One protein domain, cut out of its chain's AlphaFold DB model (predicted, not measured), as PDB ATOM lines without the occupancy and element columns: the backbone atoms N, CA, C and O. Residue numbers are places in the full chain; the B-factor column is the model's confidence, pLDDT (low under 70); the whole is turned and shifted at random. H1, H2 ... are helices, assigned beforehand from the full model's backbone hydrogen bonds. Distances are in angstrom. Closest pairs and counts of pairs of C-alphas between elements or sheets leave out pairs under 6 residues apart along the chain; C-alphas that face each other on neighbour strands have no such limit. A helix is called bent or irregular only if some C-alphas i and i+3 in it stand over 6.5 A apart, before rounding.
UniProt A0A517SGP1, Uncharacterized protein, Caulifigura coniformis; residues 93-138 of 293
ATOM      1  N   PRO A  93      88.749 152.404  90.984       94.06
ATOM      2  CA  PRO A  93      88.119 151.922  89.752       94.06
ATOM      3  C   PRO A  93      88.706 150.611  89.220       94.06
ATOM      4  O   PRO A  93      87.985 149.806  88.643       94.06
ATOM      5  N   LYS A  94      90.000 150.350  89.448       92.75
ATOM      6  CA  LYS A  94      90.642 149.102  89.005       92.75
ATOM      7  C   LYS A  94      90.194 147.892  89.813       92.75
ATOM      8  O   LYS A  94      90.027 146.824  89.238       92.75
ATOM      9  N   ALA A  95      90.002 148.061  91.120       95.81
ATOM     10  CA  ALA A  95      89.501 146.997  91.981       95.81
ATOM     11  C   ALA A  95      88.050 146.657  91.632       95.81
ATOM     12  O   ALA A  95      87.723 145.486  91.472       95.81
ATOM     13  N   VAL A  96      87.212 147.681  91.431       97.44
ATOM     14  CA  VAL A  96      85.804 147.508  91.036       97.44
ATOM     15  C   VAL A  96      85.701 146.812  89.678       97.44
ATOM     16  O   VAL A  96      84.985 145.825  89.550       97.44
ATOM     17  N   LEU A  97      86.467 147.266  88.679       97.81
ATOM     18  CA  LEU A  97      86.481 146.644  87.352       97.81
ATOM     19  C   LEU A  97      87.027 145.207  87.389       97.81
ATOM     20  O   LEU A  97      86.500 144.326  86.716       97.81
ATOM     21  N   GLY A  98      88.057 144.957  88.201       97.81
ATOM     22  CA  GLY A  98      88.602 143.617  88.405       97.81
ATOM     23  C   GLY A  98      87.589 142.665  89.041       97.81
ATOM     24  O   GLY A  98      87.421 141.552  88.553       97.81
ATOM     25  N   ALA A  99      86.865 143.115  90.071       98.19
ATOM     26  CA  ALA A  99      85.801 142.344  90.710       98.19
ATOM     27  C   ALA A  99      84.640 142.058  89.746       98.19
ATOM     28  O   ALA A  99      84.137 140.937  89.708       98.19
ATOM     29  N   PHE A 100      84.264 143.041  88.921       98.44
ATOM     30  CA  PHE A 100      83.256 142.870  87.878       98.44
ATOM     31  C   PHE A 100      83.656 141.787  86.867       98.44
ATOM     32  O   PHE A 100      82.866 140.886  86.595       98.44
ATOM     33  N   PHE A 101      84.892 141.816  86.353       98.50
ATOM     34  CA  PHE A 101      85.371 140.769  85.446       98.50
ATOM     35  C   PHE A 101      85.492 139.410  86.123       98.50
ATOM     36  O   PHE A 101      85.173 138.405  85.503       98.50
ATOM     37  N   LEU A 102      85.896 139.354  87.389       98.38
ATOM     38  CA  LEU A 102      85.967 138.090  88.116       98.38
ATOM     39  C   LEU A 102      84.567 137.473  88.263       98.38
ATOM     40  O   LEU A 102      84.375 136.308  87.932       98.38
ATOM     41  N   PHE A 103      83.573 138.270  88.663       98.44
ATOM     42  CA  PHE A 103      82.185 137.818  88.767       98.44
ATOM     43  C   PHE A 103      81.618 137.379  87.411       98.44
ATOM     44  O   PHE A 103      81.071 136.284  87.289       98.44
ATOM     45  N   PHE A 104      81.789 138.204  86.373       98.06
ATOM     46  CA  PHE A 104      81.280 137.904  85.037       98.06
ATOM     47  C   PHE A 104      81.976 136.685  84.420       98.06
ATOM     48  O   PHE A 104      81.316 135.806  83.872       98.06
ATOM     49  N   GLY A 105      83.301 136.594  84.542       98.12
ATOM     50  CA  GLY A 105      84.087 135.462  84.061       98.12
ATOM     51  C   GLY A 105      83.712 134.162  84.767       98.12
ATOM     52  O   GLY A 105      83.499 133.152  84.100       98.12
ATOM     53  N   ALA A 106      83.535 134.198  86.093       98.06
ATOM     54  CA  ALA A 106      83.113 133.038  86.871       98.06
ATOM     55  C   ALA A 106      81.698 132.596  86.484       98.06
ATOM     56  O   ALA A 106      81.474 131.418  86.225       98.06
ATOM     57  N   SER A 107      80.759 133.541  86.357       97.56
ATOM     58  CA  SER A 107      79.399 133.239  85.905       97.56
ATOM     59  C   SER A 107      79.390 132.571  84.527       97.56
ATOM     60  O   SER A 107      78.672 131.595  84.345       97.56
ATOM     61  N   ASN A 108      80.192 133.055  83.572       96.12
ATOM     62  CA  ASN A 108      80.297 132.440  82.244       96.12
ATOM     63  C   ASN A 108      80.973 131.066  82.294       96.12
ATOM     64  O   ASN A 108      80.562 130.164  81.576       96.12
ATOM     65  N   TYR A 109      81.984 130.892  83.149       97.00
ATOM     66  CA  TYR A 109      82.672 129.613  83.314       97.00
ATOM     67  C   TYR A 109      81.738 128.520  83.851       97.00
ATOM     68  O   TYR A 109      81.758 127.404  83.342       97.00
ATOM     69  N   PHE A 110      80.897 128.841  84.842       97.31
ATOM     70  CA  PHE A 110      79.973 127.876  85.448       97.31
ATOM     71  C   PHE A 110      78.674 127.669  84.660       97.31
ATOM     72  O   PHE A 110      78.118 126.578  84.713       97.31
ATOM     73  N   ALA A 111      78.172 128.691  83.961       96.50
ATOM     74  CA  ALA A 111      76.906 128.596  83.228       96.50
ATOM     75  C   ALA A 111      77.054 128.033  81.806       96.50
ATOM     76  O   ALA A 111      76.052 127.707  81.176       96.50
ATOM     77  N   ALA A 112      78.273 127.970  81.265       94.69
ATOM     78  CA  ALA A 112      78.493 127.521  79.899       94.69
ATOM     79  C   ALA A 112      78.667 126.000  79.804       94.69
ATOM     80  O   ALA A 112      79.630 125.445  80.332       94.69
ATOM     81  N   ASP A 113      77.816 125.360  79.001       95.31
ATOM     82  CA  ASP A 113      77.969 123.950  78.608       95.31
ATOM     83  C   ASP A 113      78.988 123.762  77.468       95.31
ATOM     84  O   ASP A 113      79.511 122.673  77.236       95.31
ATOM     85  N   LEU A 114      79.292 124.838  76.736       95.94
ATOM     86  CA  LEU A 114      80.224 124.820  75.613       95.94
ATOM     87  C   LEU A 114      81.645 125.150  76.083       95.94
ATOM     88  O   LEU A 114      81.919 126.262  76.537       95.94
ATOM     89  N   ALA A 115      82.577 124.224  75.844       95.38
ATOM     90  CA  ALA A 115      84.009 124.400  76.094       95.38
ATOM     91  C   ALA A 115      84.599 125.758  75.630       95.38
ATOM     92  O   ALA A 115      85.328 126.373  76.412       95.38
ATOM     93  N   PRO A 116      84.301 126.303  74.425       95.69
ATOM     94  CA  PRO A 116      84.859 127.600  74.023       95.69
ATOM     95  C   PRO A 116      84.408 128.763  74.920       95.69
ATOM     96  O   PRO A 116      85.199 129.666  75.191       95.69
ATOM     97  N   LEU A 117      83.171 128.742  75.421       94.62
ATOM     98  CA  LEU A 117      82.657 129.781  76.321       94.62
ATOM     99  C   LEU A 117      83.295 129.684  77.713       94.62
ATOM    100  O   LEU A 117      83.612 130.714  78.307       94.62
ATOM    101  N   GLN A 118      83.573 128.468  78.192       96.62
ATOM    102  CA  GLN A 118      84.318 128.257  79.437       96.62
ATOM    103  C   GLN A 118      85.740 128.834  79.346       96.62
ATOM    104  O   GLN A 118      86.188 129.520  80.265       96.62
ATOM    105  N   ILE A 119      86.437 128.628  78.219       96.75
ATOM    106  CA  ILE A 119      87.779 129.195  77.992       96.75
ATOM    107  C   ILE A 119      87.734 130.728  78.031       96.75
ATOM    108  O   ILE A 119      88.575 131.355  78.677       96.75
ATOM    109  N   ILE A 120      86.738 131.343  77.387       97.12
ATOM    110  CA  ILE A 120      86.544 132.800  77.426       97.12
ATOM    111  C   ILE A 120      86.281 133.273  78.864       97.12
ATOM    112  O   ILE A 120      86.911 134.233  79.310       97.12
ATOM    113  N   GLY A 121      85.416 132.582  79.613       97.56
ATOM    114  CA  GLY A 121      85.149 132.879  81.024       97.56
ATOM    115  C   GLY A 121      86.416 132.846  81.883       97.56
ATOM    116  O   GLY A 121      86.672 133.776  82.652       97.56
ATOM    117  N   LEU A 122      87.271 131.836  81.683       97.94
ATOM    118  CA  LEU A 122      88.558 131.715  82.369       97.94
ATOM    119  C   LEU A 122      89.503 132.882  82.038       97.94
ATOM    120  O   LEU A 122      90.109 133.454  82.945       97.94
ATOM    121  N   LEU A 123      89.613 133.276  80.765       98.31
ATOM    122  CA  LEU A 123      90.446 134.415  80.355       98.31
ATOM    123  C   LEU A 123      89.975 135.729  80.996       98.31
ATOM    124  O   LEU A 123      90.799 136.520  81.462       98.31
ATOM    125  N   ILE A 124      88.659 135.944  81.072       98.31
ATOM    126  CA  ILE A 124      88.075 137.112  81.742       98.31
ATOM    127  C   ILE A 124      88.390 137.083  83.248       98.31
ATOM    128  O   ILE A 124      88.776 138.111  83.807       98.31
ATOM    129  N   CYS A 125      88.318 135.917  83.901       98.44
ATOM    130  CA  CYS A 125      88.736 135.758  85.298       98.44
ATOM    131  C   CYS A 125      90.212 136.116  85.509       98.44
ATOM    132  O   CYS A 125      90.530 136.873  86.427       98.44
ATOM    133  N   VAL A 126      91.112 135.621  84.651       98.31
ATOM    134  CA  VAL A 126      92.552 135.932  84.724       98.31
ATOM    135  C   VAL A 126      92.790 137.436  84.587       98.31
ATOM    136  O   VAL A 126      93.563 138.010  85.356       98.31
ATOM    137  N   LEU A 127      92.087 138.099  83.666       98.06
ATOM    138  CA  LEU A 127      92.139 139.554  83.524       98.06
ATOM    139  C   LEU A 127      91.633 140.273  84.788       98.06
ATOM    140  O   LEU A 127      92.258 141.237  85.237       98.06
ATOM    141  N   GLY A 128      90.541 139.790  85.388       98.25
ATOM    142  CA  GLY A 128      90.005 140.305  86.650       98.25
ATOM    143  C   GLY A 128      91.016 140.211  87.797       98.25
ATOM    144  O   GLY A 128      91.292 141.211  88.467       98.25
ATOM    145  N   VAL A 129      91.649 139.045  87.965       98.19
ATOM    146  CA  VAL A 129      92.717 138.826  88.957       98.19
ATOM    147  C   VAL A 129      93.904 139.750  88.692       98.19
ATOM    148  O   VAL A 129      94.378 140.413  89.614       98.19
ATOM    149  N   ALA A 130      94.354 139.871  87.440       97.44
ATOM    150  CA  ALA A 130      95.453 140.763  87.081       97.44
ATOM    151  C   ALA A 130      95.149 142.228  87.449       97.44
ATOM    152  O   ALA A 130      96.002 142.913  88.020       97.44
ATOM    153  N   LEU A 131      93.928 142.718  87.201       97.06
ATOM    154  CA  LEU A 131      93.522 144.069  87.599       97.06
ATOM    155  C   LEU A 131      93.554 144.264  89.119       97.06
ATOM    156  O   LEU A 131      94.103 145.268  89.580       97.06
ATOM    157  N   ILE A 132      93.049 143.300  89.892       96.69
ATOM    158  CA  ILE A 132      93.079 143.339  91.362       96.69
ATOM    159  C   ILE A 132      94.526 143.340  91.875       96.69
ATOM    160  O   ILE A 132      94.890 144.171  92.706       96.69
ATOM    161  N   VAL A 133      95.392 142.483  91.331       95.56
ATOM    162  CA  VAL A 133      96.821 142.466  91.676       95.56
ATOM    163  C   VAL A 133      97.451 143.830  91.374       95.56
ATOM    164  O   VAL A 133      98.094 144.428  92.239       95.56
ATOM    165  N   THR A 134      97.208 144.407  90.191       92.94
ATOM    166  CA  THR A 134      97.753 145.737  89.861       92.94
ATOM    167  C   THR A 134      97.221 146.861  90.752       92.94
ATOM    168  O   THR A 134      97.922 147.861  90.929       92.94
ATOM    169  N   TYR A 135      96.018 146.718  91.317       93.50
ATOM    170  CA  TYR A 135      95.473 147.643  92.311       93.50
ATOM    171  C   TYR A 135      96.295 147.620  93.607       93.50
ATOM    172  O   TYR A 135      96.659 148.686  94.103       93.50
ATOM    173  N   PHE A 136      96.677 146.438  94.102       90.94
ATOM    174  CA  PHE A 136      97.499 146.313  95.312       90.94
ATOM    175  C   PHE A 136      98.965 146.724  95.110       90.94
ATOM    176  O   PHE A 136      99.586 147.247  96.039       90.94
ATOM    177  N   LEU A 137      99.516 146.522  93.908       88.50
ATOM    178  CA  LEU A 137     100.915 146.846  93.606       88.50
ATOM    179  C   LEU A 137     101.159 148.349  93.397       88.50
ATOM    180  O   LEU A 137     102.248 148.844  93.680       88.50
ATOM    181  N   LYS A 138     100.176 149.092  92.874       86.31
ATOM    182  CA  LYS A 138     100.352 150.506  92.506       86.31
ATOM    183  C   LYS A 138      99.841 151.437  93.598       86.31
ATOM    184  O   LYS A 138      98.786 152.054  93.452       86.31
TER     185      LYS A 138
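AT A GLANCE: This is residues 93 to 138 of the 293 residues of an uncharacterized protein of Caulifigura coniformis (UniProt A0A517SGP1). Two long helices, H1 and H2, lie side by side along nearly their whole length and run opposite ways, a helical hairpin with a tight turn at residues 112 to 114. The pair makes a slim rod, and its two ends, at Pro 93 and Lys 138, lie at the end of the rod away from that turn. The printed part has 46 residues, with two named helices in the order H1, H2 and no named strand; the class is all helix. It is only just compact, close to loose, with a radius of gyration of the C-alphas of 11.0 A, and the C-alphas span 37 by 13 by 10 A.

HOW THE PARTS SIT: H1, residues 93 to 111, and H2, residues 115 to 137, touch, with 54 pairs of C-alphas within 8 A. Their closest C-alphas are those of Gly 98 and Gly 128, 4.0 A apart. Their centres are 7.4 A apart. Their lines stand at a shallow tilt of 22 degrees, and they run opposite ways. The two form a helical hairpin, joined by a tight link of 3 residues. In H1 and H2 every O i to N i+4 pair is within hydrogen-bond range.

IN THESE COORDINATES: H1 begins at C-alpha 93, at (88.119, 151.922, 89.752), and ends at C-alpha 111, at (76.906, 128.596, 83.228), a length of 26.7 A over 19 residues. H2 begins at C-alpha 115, at (84.009, 124.400, 76.094), and ends at C-alpha 137, at (100.915, 146.846, 93.606). It is the longest helix, with 23 residues and 33.1 A from first to last C-alpha. Neither helix is bent.

THE WHOLE: The two C-alphas farthest apart are those of Asp 113 and Lys 138, at 37.4 A. The first and last printed C-alphas, of Pro 93 and Lys 138, are 12.6 A apart. The printed part has no cut, and it has no long link. The mean pLDDT of the printed part is 96.3, and no printed residue is under 70.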